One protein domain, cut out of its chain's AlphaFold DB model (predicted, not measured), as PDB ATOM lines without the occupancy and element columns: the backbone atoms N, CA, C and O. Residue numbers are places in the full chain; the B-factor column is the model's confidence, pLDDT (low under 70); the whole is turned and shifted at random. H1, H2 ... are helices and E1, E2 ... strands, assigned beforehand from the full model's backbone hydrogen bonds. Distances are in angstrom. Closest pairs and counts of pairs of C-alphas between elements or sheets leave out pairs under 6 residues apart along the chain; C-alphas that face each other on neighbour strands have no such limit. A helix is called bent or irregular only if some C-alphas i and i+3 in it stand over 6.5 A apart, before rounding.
ATOM      1  N   TYR A  27     120.051 191.612 120.438       83.62
ATOM      2  CA  TYR A  27     121.302 191.016 120.892       83.62
ATOM      3  C   TYR A  27     121.900 190.158 119.782       83.62
ATOM      4  O   TYR A  27     121.213 189.319 119.197       83.62
ATOM      5  N   LEU A  28     123.193 190.336 119.521       85.12
ATOM      6  CA  LEU A  28     123.968 189.420 118.698       85.12
ATOM      7  C   LEU A  28     124.481 188.292 119.598       85.12
ATOM      8  O   LEU A  28     125.299 188.530 120.482       85.12
ATOM      9  N   ALA A  29     123.987 187.072 119.387       80.62
ATOM     10  CA  ALA A  29     124.330 185.895 120.184       80.62
ATOM     11  C   ALA A  29     125.022 184.819 119.334       80.62
ATOM     12  O   ALA A  29     124.885 184.788 118.110       80.62
ATOM     13  N   GLY A  30     125.757 183.923 119.996       76.81
ATOM     14  CA  GLY A  30     126.493 182.827 119.362       76.81
ATOM     15  C   GLY A  30     128.006 182.930 119.548       76.81
ATOM     16  O   GLY A  30     128.490 183.630 120.434       76.81
ATOM     17  N   SER A  31     128.751 182.207 118.715       81.44
ATOM     18  CA  SER A  31     130.215 182.147 118.767       81.44
ATOM     19  C   SER A  31     130.846 183.317 118.012       81.44
ATOM     20  O   SER A  31     130.464 183.627 116.880       81.44
ATOM     21  N   THR A  32     131.873 183.930 118.602       82.25
ATOM     22  CA  THR A  32     132.700 184.941 117.919       82.25
ATOM     23  C   THR A  32     133.448 184.383 116.708       82.25
ATOM     24  O   THR A  32     133.743 185.127 115.778       82.25
ATOM     25  N   ARG A  33     133.719 183.074 116.694       80.94
ATOM     26  CA  ARG A  33     134.481 182.388 115.645       80.94
ATOM     27  C   ARG A  33     133.609 181.845 114.513       80.94
ATOM     28  O   ARG A  33     134.136 181.203 113.625       80.94
ATOM     29  N   GLY A  34     132.297 182.077 114.518       83.50
ATOM     30  CA  GLY A  34     131.392 181.583 113.473       83.50
ATOM     31  C   GLY A  34     130.500 180.424 113.922       83.50
ATOM     32  O   GLY A  34     130.552 180.013 115.085       83.50
ATOM     33  N   PRO A  35     129.619 179.934 113.032       82.81
ATOM     34  CA  PRO A  35     128.584 178.978 113.392       82.81
ATOM     35  C   PRO A  35     129.165 177.608 113.743       82.81
ATOM     36  O   PRO A  35     130.209 177.199 113.233       82.81
ATOM     37  N   ILE A  36     128.448 176.894 114.606       81.88
ATOM     38  CA  ILE A  36     128.784 175.529 115.004       81.88
ATOM     39  C   ILE A  36     128.016 174.567 114.105       81.88
ATOM     40  O   ILE A  36     126.810 174.713 113.907       81.88
ATOM     41  N   HIS A  37     128.726 173.592 113.554       82.12
ATOM     42  CA  HIS A  37     128.180 172.546 112.707       82.12
ATOM     43  C   HIS A  37     128.388 171.188 113.373       82.12
ATOM     44  O   HIS A  37     129.463 170.922 113.900       82.12
ATOM     45  N   LEU A  38     127.366 170.332 113.340       79.38
ATOM     46  CA  LEU A  38     127.511 168.928 113.702       79.38
ATOM     47  C   LEU A  38     128.041 168.168 112.486       79.38
ATOM     48  O   LEU A  38     127.320 168.015 111.500       79.38
ATOM     49  N   ASP A  39     129.275 167.678 112.565       77.00
ATOM     50  CA  ASP A  39     129.757 166.672 111.628       77.00
ATOM     51  C   ASP A  39     129.107 165.332 111.988       77.00
ATOM     52  O   ASP A  39     129.488 164.661 112.948       77.00
ATOM     53  N   GLU A  40     128.094 164.942 111.218       76.81
ATOM     54  CA  GLU A  40     127.344 163.700 111.430       76.81
ATOM     55  C   GLU A  40     128.201 162.438 111.262       76.81
ATOM     56  O   GLU A  40     127.855 161.383 111.795       76.81
ATOM     57  N   ARG A  41     129.319 162.517 110.528       79.38
ATOM     58  CA  ARG A  41     130.208 161.370 110.294       79.38
ATOM     59  C   ARG A  41     131.107 161.124 111.489       79.38
ATOM     60  O   ARG A  41     131.346 159.975 111.847       79.38
ATOM     61  N   GLU A  42     131.604 162.202 112.077       74.75
ATOM     62  CA  GLU A  42     132.507 162.156 113.226       74.75
ATOM     63  C   GLU A  42     131.767 162.328 114.563       74.75
ATOM     64  O   GLU A  42     132.388 162.240 115.619       74.75
ATOM     65  N   GLN A  43     130.444 162.535 114.511       75.25
ATOM     66  CA  GLN A  43     129.558 162.795 115.650       75.25
ATOM     67  C   GLN A  43     130.098 163.887 116.583       75.25
ATOM     68  O   GLN A  43     130.004 163.776 117.805       75.25
ATOM     69  N   ARG A  44     130.676 164.947 116.007       74.94
ATOM     70  CA  ARG A  44     131.288 166.038 116.772       74.94
ATOM     71  C   ARG A  44     130.868 167.410 116.271       74.94
ATOM     72  O   ARG A  44     130.516 167.577 115.105       74.94
ATOM     73  N   PHE A  45     130.943 168.394 117.157       77.62
ATOM     74  CA  PHE A  45     130.693 169.789 116.819       77.62
ATOM     75  C   PHE A  45     131.990 170.492 116.415       77.62
ATOM     76  O   PHE A  45     132.951 170.501 117.181       77.62
ATOM     77  N   ASP A  46     131.979 171.131 115.248       81.44
ATOM     78  CA  ASP A  46     133.092 171.916 114.714       81.44
ATOM     79  C   ASP A  46     132.658 173.373 114.477       81.44
ATOM     80  O   ASP A  46     131.534 173.645 114.043       81.44
ATOM     81  N   ILE A  47     133.552 174.333 114.737       82.12
ATOM     82  CA  ILE A  47     133.322 175.746 114.399       82.12
ATOM     83  C   ILE A  47     133.721 176.002 112.946       82.12
ATOM     84  O   ILE A  47     134.821 175.666 112.508       82.12
ATOM     85  N   ARG A  48     132.842 176.680 112.210       84.50
ATOM     86  CA  ARG A  48     133.074 177.141 110.839       84.50
ATOM     87  C   ARG A  48     133.618 178.568 110.824       84.50
ATOM     88  O   ARG A  48     132.878 179.526 110.599       84.50
ATOM     89  N   GLU A  49     134.923 178.706 111.039       83.62
ATOM     90  CA  GLU A  49     135.610 180.013 111.030       83.62
ATOM     91  C   GLU A  49     135.551 180.725 109.682       83.62
ATOM     92  O   GLU A  49     135.478 181.950 109.619       83.62
ATOM     93  N   ASP A  50     135.488 179.953 108.599       85.12
ATOM     94  CA  ASP A  50     135.294 180.452 107.238       85.12
ATOM     95  C   ASP A  50     133.941 181.152 107.033       85.12
ATOM     96  O   ASP A  50     133.750 181.852 106.038       85.12
ATOM     97  N   GLN A  51     133.004 180.967 107.965       83.69
ATOM     98  CA  GLN A  51     131.661 181.543 107.943       83.69
ATOM     99  C   GLN A  51     131.424 182.538 109.086       83.69
ATOM    100  O   GLN A  51     130.274 182.880 109.373       83.69
ATOM    101  N   ALA A  52     132.484 183.000 109.753       85.81
ATOM    102  CA  ALA A  52     132.374 184.054 110.752       85.81
ATOM    103  C   ALA A  52     131.813 185.353 110.144       85.81
ATOM    104  O   ALA A  52     132.030 185.668 108.970       85.81
ATOM    105  N   LEU A  53     131.080 186.115 110.959       87.50
ATOM    106  CA  LEU A  53     130.641 187.457 110.579       87.50
ATOM    107  C   LEU A  53     131.866 188.360 110.413       87.50
ATOM    108  O   LEU A  53     132.804 188.269 111.203       87.50
ATOM    109  N   SER A  54     131.852 189.236 109.407       90.81
ATOM    110  CA  SER A  54     132.955 190.176 109.208       90.81
ATOM    111  C   SER A  54     132.981 191.244 110.304       90.81
ATOM    112  O   SER A  54     131.930 191.679 110.780       90.81
ATOM    113  N   ASP A  55     134.177 191.722 110.654       90.31
ATOM    114  CA  ASP A  55     134.354 192.786 111.654       90.31
ATOM    115  C   ASP A  55     133.578 194.056 111.284       90.31
ATOM    116  O   ASP A  55     132.901 194.637 112.123       90.31
ATOM    117  N   ASN A  56     133.565 194.430 109.997       91.38
ATOM    118  CA  ASN A  56     132.825 195.615 109.549       91.38
ATOM    119  C   ASN A  56     131.309 195.465 109.760       91.38
ATOM    120  O   ASN A  56     130.634 196.452 110.046       91.38
ATOM    121  N   LEU A  57     130.757 194.255 109.594       91.44
ATOM    122  CA  LEU A  57     129.342 193.998 109.865       91.44
ATOM    123  C   LEU A  57     129.047 194.086 111.365       91.44
ATOM    124  O   LEU A  57     128.028 194.655 111.749       91.44
ATOM    125  N   ILE A  58     129.922 193.527 112.201       91.88
ATOM    126  CA  ILE A  58     129.790 193.577 113.661       91.88
ATOM    127  C   ILE A  58     129.791 195.034 114.135       91.88
ATOM    128  O   ILE A  58     128.881 195.434 114.859       91.88
ATOM    129  N   ASP A  59     130.749 195.834 113.665       92.56
ATOM    130  CA  ASP A  59     130.836 197.259 113.985       92.56
ATOM    131  C   ASP A  59     129.553 197.998 113.573       92.56
ATOM    132  O   ASP A  59     128.965 198.724 114.375       92.56
ATOM    133  N   ALA A  60     129.050 197.745 112.358       91.44
ATOM    134  CA  ALA A  60     127.816 198.358 111.868       91.44
ATOM    135  C   ALA A  60     126.575 197.972 112.698       91.44
ATOM    136  O   ALA A  60     125.687 198.799 112.896       91.44
ATOM    137  N   LEU A  61     126.494 196.733 113.195       90.94
ATOM    138  CA  LEU A  61     125.412 196.290 114.083       90.94
ATOM    139  C   LEU A  61     125.480 197.000 115.441       90.94
ATOM    140  O   LEU A  61     124.458 197.473 115.943       90.94
ATOM    141  N   ILE A  62     126.679 197.120 116.013       90.12
ATOM    142  CA  ILE A  62     126.897 197.805 117.293       90.12
ATOM    143  C   ILE A  62     126.545 199.293 117.178       90.12
ATOM    144  O   ILE A  62     125.855 199.825 118.047       90.12
ATOM    145  N   GLU A  63     126.934 199.958 116.085       90.50
ATOM    146  CA  GLU A  63     126.566 201.356 115.810       90.50
ATOM    147  C   GLU A  63     125.046 201.572 115.738       90.50
ATOM    148  O   GLU A  63     124.551 202.656 116.056       90.50
ATOM    149  N   LYS A  64     124.289 200.539 115.354       86.81
ATOM    150  CA  LYS A  64     122.821 200.556 115.321       86.81
ATOM    151  C   LYS A  64     122.181 200.253 116.676       86.81
ATOM    152  O   LYS A  64     120.969 200.360 116.805       86.81
ATOM    153  N   GLY A  65     122.967 199.939 117.702       86.56
ATOM    154  CA  GLY A  65     122.469 199.638 119.043       86.56
ATOM    155  C   GLY A  65     122.206 198.155 119.295       86.56
ATOM    156  O   GLY A  65     121.615 197.815 120.321       86.56
ATOM    157  N   VAL A  66     122.666 197.262 118.411       87.88
ATOM    158  CA  VAL A  66     122.697 195.825 118.702       87.88
ATOM    159  C   VAL A  66     123.760 195.562 119.765       87.88
ATOM    160  O   VAL A  66     124.919 195.948 119.618       87.88
ATOM    161  N   LYS A  67     123.380 194.885 120.847       86.06
ATOM    162  CA  LYS A  67     124.302 194.522 121.928       86.06
ATOM    163  C   LYS A  67     125.040 193.234 121.564       86.06
ATOM    164  O   LYS A  67     124.402 192.214 121.308       86.06
ATOM    165  N   ASP A  68     126.371 193.261 121.561       86.25
ATOM    166  CA  ASP A  68     127.172 192.052 121.343       86.25
ATOM    167  C   ASP A  68     127.211 191.204 122.620       86.25
ATOM    168  O   ASP A  68     127.799 191.594 123.628       86.25
ATOM    169  N   ALA A  69     126.542 190.056 122.577       84.06
ATOM    170  CA  ALA A  69     126.498 189.061 123.642       84.06
ATOM    171  C   ALA A  69     127.127 187.732 123.191       84.06
ATOM    172  O   ALA A  69     126.864 186.681 123.784       84.06
ATOM    173  N   ARG A  70     127.931 187.752 122.119       83.75
ATOM    174  CA  ARG A  70     128.630 186.556 121.651       83.75
ATOM    175  C   ARG A  70     129.657 186.100 122.676       83.75
ATOM    176  O   ARG A  70     130.355 186.892 123.304       83.75
ATOM    177  N   VAL A  71     129.760 184.788 122.805       75.12
ATOM    178  CA  VAL A  71     130.706 184.102 123.686       75.12
ATOM    179  C   VAL A  71     131.876 183.564 122.867       75.12
ATOM    180  O   VAL A  71     131.787 183.428 121.640       75.12
ATOM    181  N   SER A  72     133.000 183.261 123.524       72.69
ATOM    182  CA  SER A  72     134.111 182.622 122.821       72.69
ATOM    183  C   SER A  72     133.649 181.276 122.251       72.69
ATOM    184  O   SER A  72     132.907 180.521 122.888       72.69
ATOM    185  N   GLY A  73     134.064 180.983 121.017       61.78
ATOM    186  CA  GLY A  73     133.680 179.737 120.351       61.78
ATOM    187  C   GLY A  73     134.101 178.497 121.144       61.78
ATOM    188  O   GLY A  73     133.337 177.542 121.217       61.78
ATOM    189  N   GLU A  74     135.256 178.558 121.809       65.56
ATOM    190  CA  GLU A  74     135.776 177.505 122.693       65.56
ATOM    191  C   GLU A  74     134.824 177.220 123.859       65.56
ATOM    192  O   GLU A  74     134.418 176.083 124.032       65.56
ATOM    193  N   HIS A  75     134.338 178.246 124.564       65.50
ATOM    194  CA  HIS A  75     133.375 178.065 125.659       65.50
ATOM    195  C   HIS A  75     132.043 177.483 125.151       65.50
ATOM    196  O   HIS A  75     131.415 176.665 125.816       65.50
ATOM    197  N   THR A  76     131.609 177.865 123.947       65.25
ATOM    198  CA  THR A  76     130.370 177.327 123.354       65.25
ATOM    199  C   THR A  76     130.519 175.857 122.960       65.25
ATOM    200  O   THR A  76     129.614 175.063 123.205       65.25
ATOM    201  N   LEU A  77     131.652 175.492 122.353       64.56
ATOM    202  CA  LEU A  77     131.967 174.106 122.013       64.56
ATOM    203  C   LEU A  77     132.158 173.254 123.260       64.56
ATOM    204  O   LEU A  77     131.660 172.136 123.280       64.56
ATOM    205  N   ASP A  78     132.830 173.767 124.286       66.44
ATOM    206  CA  ASP A  78     133.018 173.060 125.549       66.44
ATOM    207  C   ASP A  78     131.661 172.770 126.201       66.44
ATOM    208  O   ASP A  78     131.395 171.620 126.533       66.44
ATOM    209  N   LEU A  79     130.745 173.747 126.259       64.19
ATOM    210  CA  LEU A  79     129.378 173.536 126.760       64.19
ATOM    211  C   LEU A  79     128.589 172.514 125.928       64.19
ATOM    212  O   LEU A  79     127.907 171.654 126.481       64.19
ATOM    213  N   LEU A  80     128.660 172.590 124.595       65.88
ATOM    214  CA  LEU A  80     127.938 171.667 123.710       65.88
ATOM    215  C   LEU A  80     128.512 170.248 123.758       65.88
ATOM    216  O   LEU A  80     127.749 169.284 123.784       65.88
ATOM    217  N   ASN A  81     129.835 170.116 123.808       64.31
ATOM    218  CA  ASN A  81     130.516 168.835 123.935       64.31
ATOM    219  C   ASN A  81     130.343 168.250 125.341       64.31
ATOM    220  O   ASN A  81     130.209 167.040 125.466       64.31
ATOM    221  N   GLU A  82     130.280 169.056 126.400       62.16
ATOM    222  CA  GLU A  82     129.957 168.594 127.755       62.16
ATOM    223  C   GLU A  82     128.516 168.057 127.825       62.16
ATOM    224  O   GLU A  82     128.294 166.942 128.301       62.16
ATOM    225  N   MET A  83     127.545 168.774 127.241       57.94
ATOM    226  CA  MET A  83     126.158 168.300 127.116       57.94
ATOM    227  C   MET A  83     126.037 167.023 126.270       57.94
ATOM    228  O   MET A  83     125.249 166.134 126.600       57.94
ATOM    229  N   ALA A  84     126.815 166.920 125.190       60.19
ATOM    230  CA  ALA A  84     126.815 165.758 124.308       60.19
ATOM    231  C   ALA A  84     127.579 164.559 124.887       60.19
ATOM    232  O   ALA A  84     127.244 163.418 124.568       60.19
ATOM    233  N   SER A  85     128.594 164.794 125.724       56.88
ATOM    234  CA  SER A  85     129.530 163.742 126.109       56.88
ATOM    235  C   SER A  85     129.040 162.853 127.242       56.88
ATOM    236  O   SER A  85     129.293 161.664 127.123       56.88
ATOM    237  N   ASN A  86     128.353 163.318 128.300       53.53
ATOM    238  CA  ASN A  86     128.083 162.417 129.442       53.53
ATOM    239  C   ASN A  86     126.932 162.813 130.398       53.53
ATOM    240  O   ASN A  86     127.176 162.886 131.594       53.53
ATOM    241  N   ASN A  87     125.686 163.028 129.942       50.28
ATOM    242  CA  ASN A  87     124.490 162.741 130.783       50.28
ATOM    243  C   ASN A  87     123.133 162.928 130.091       50.28
ATOM    244  O   ASN A  87     122.130 162.434 130.601       50.28
ATOM    245  N   PHE A  88     123.058 163.591 128.934       49.38
ATOM    246  CA  PHE A  88     121.754 163.828 128.311       49.38
ATOM    247  C   PHE A  88     121.100 162.531 127.815       49.38
ATOM    248  O   PHE A  88     119.943 162.290 128.118       49.38
ATOM    249  N   ASN A  89     121.841 161.638 127.150       49.28
ATOM    250  CA  ASN A  89     121.283 160.364 126.670       49.28
ATOM    251  C   ASN A  89     120.916 159.388 127.797       49.28
ATOM    252  O   ASN A  89     119.986 158.608 127.632       49.28
ATOM    253  N   LEU A  90     121.624 159.417 128.929       48.59
ATOM    254  CA  LEU A  90     121.303 158.575 130.087       48.59
ATOM    255  C   LEU A  90     120.029 159.078 130.772       48.59
ATOM    256  O   LEU A  90     119.115 158.289 130.948       48.59
ATOM    257  N   ALA A  91     119.908 160.389 131.004       47.50
ATOM    258  CA  ALA A  91     118.692 160.996 131.544       47.50
ATOM    259  C   ALA A  91     117.492 160.901 130.580       47.50
ATOM    260  O   ALA A  91     116.361 160.728 131.021       47.50
ATOM    261  N   LEU A  92     117.713 160.982 129.260       48.81
ATOM    262  CA  LEU A  92     116.657 160.810 128.256       48.81
ATOM    263  C   LEU A  92     116.199 159.347 128.157       48.81
ATOM    264  O   LEU A  92     115.010 159.101 127.988       48.81
ATOM    265  N   ASN A  93     117.121 158.383 128.286       53.31
ATOM    266  CA  ASN A  93     116.794 156.955 128.342       53.31
ATOM    267  C   ASN A  93     116.158 156.562 129.682       53.31
ATOM    268  O   ASN A  93     115.241 155.750 129.684       53.31
ATOM    269  N   GLU A  94     116.586 157.144 130.804       52.25
ATOM    270  CA  GLU A  94     115.947 156.952 132.112       52.25
ATOM    271  C   GLU A  94     114.539 157.555 132.127       52.25
ATOM    272  O   GLU A  94     113.611 156.861 132.510       52.25
ATOM    273  N   ALA A  95     114.324 158.761 131.590       48.25
ATOM    274  CA  ALA A  95     112.986 159.356 131.475       48.25
ATOM    275  C   ALA A  95     112.081 158.654 130.438       48.25
ATOM    276  O   ALA A  95     110.852 158.705 130.540       48.25
ATOM    277  N   ALA A  96     112.665 158.013 129.417       53.25
ATOM    278  CA  ALA A  96     111.931 157.171 128.472       53.25
ATOM    279  C   ALA A  96     111.576 155.797 129.070       53.25
ATOM    280  O   ALA A  96     110.502 155.280 128.764       53.25
ATOM    281  N   ASN A  97     112.424 155.242 129.942       51.06
ATOM    282  CA  ASN A  97     112.160 153.993 130.664       51.06
ATOM    283  C   ASN A  97     111.238 154.193 131.880       51.06
ATOM    284  O   ASN A  97     110.366 153.363 132.097       51.06
ATOM    285  N   GLU A  98     111.316 155.319 132.599       47.84
ATOM    286  CA  GLU A  98     110.361 155.674 133.668       47.84
ATOM    287  C   GLU A  98     108.923 155.823 133.142       47.84
ATOM    288  O   GLU A  98     107.968 155.694 133.899       47.84
ATOM    289  N   ARG A  99     108.740 156.053 131.835       43.78
ATOM    290  CA  ARG A  99     107.421 156.059 131.182       43.78
ATOM    291  C   ARG A  99     106.930 154.688 130.715       43.78
ATOM    292  O   ARG A  99     105.801 154.610 130.237       43.78
ATOM    293  N   LEU A 100     107.755 153.645 130.806       47.75
ATOM    294  CA  LEU A 100     107.400 152.275 130.417       47.75
ATOM    295  C   LEU A 100     107.212 151.333 131.620       47.75
ATOM    296  O   LEU A 100     106.663 150.255 131.424       47.75
TER     297      LEU A 100
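What this domain is: This is residues 27 to 100 of the 113 residues of an uncharacterized protein of Marinobacter hydrocarbonoclasticus (strain ATCC 700491 / DSM 11845 / VT8) (UniProt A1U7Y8). This is a loose, drawn-out model: a small hairpin of two strands, E1 and E2, has the longest helix, H2, packed over it mainly along E2, while H1 is set off at one end and residues 86 to 100, with H3 in them, stick out as a tail at the other. The first residues, 27 and 28, pair with residues 67 and 68 between H1 and H2, which ties the beginning of the printed part to the stretch that returns from H1. The printed part has 74 residues with two named strands and three named helices, in the order E1, E2, H1, H2, H3; the sheet's order is E1 - E2, antiparallel, and the class is mostly helix. The whole is only just loose, close to extended, with a radius of gyration of the C-alphas of 16.8 A, and it spans 54 by 27 by 16 A.

How they stand to each other: Start at Tyr 27: residues 27 to 28 pair with residues 67 to 68, parallel, a short pairing outside the named strands. Go on to E1, residues 36 to 39, and to E2, residues 44 to 47; they form a hairpin with a tight link of 4 residues. They are antiparallel neighbours, with 142 degrees between their N-to-C directions. Look at C-alphas 38 and 45, which face each other at 4.5 A. Across the pair, N 39 and O 44 are 2.8 A apart and N 46 and O 37 are 2.9 A apart, both within hydrogen-bond range. A short link of 7 residues leads to H1, residues 55 to 63, which is apart from E1. Another short link, of 9 residues, leads to H2, residues 73 to 85, and H1 and H2 are apart. H2 has 7 pairs of C-alphas within 8 A of E2, and their closest C-alphas, those of Phe 45 and Leu 77, are 6.9 A apart. With E1 it has 1 such pair, the C-alphas of Ile 36 and Leu 77, at 7.8 A. A tight link of 2 residues leads to H3, residues 88 to 97; H2 and H3 meet only through their link. H3 is apart from E1, E2 and H1. In H1, H2 and H3 every O i to N i+4 pair is within hydrogen-bond range, and no helix is bent.

Where its parts are: Find C-alpha 36 at (128.784, 175.529, 115.004); from there E1 runs through residue 39, 9.5 A from first to last C-alpha. E2 begins at Arg 44 and ends at Ile 47, 10.2 A on. H1 runs from Asp 55 to Glu 63 over 12.3 A. Find C-alpha 73 at (133.680, 179.737, 120.351); H2 runs from it to Ser 85, 17.5 A away. H3 covers 13.9 A from Phe 88 to Asn 97, where C-alpha 97 stands at (112.160, 153.993, 130.664).

The domain as a whole: The outline is only just elongated, and the two C-alphas farthest apart are those of Glu 63 and Leu 100, at 54.7 A. Residues 86 to 100, of which 88 to 97 belong to H3, stand free; without them the body of 59 residues spans 39 by 21 by 13 A. The printed part has no cut, and no link between named elements is long. Read the B-factor column for the model's confidence: the mean pLDDT of the printed part is 73.2, and residues 73 to 100 are under 70. H1 has a mean of 91, H2 of 63 and H3 of 50.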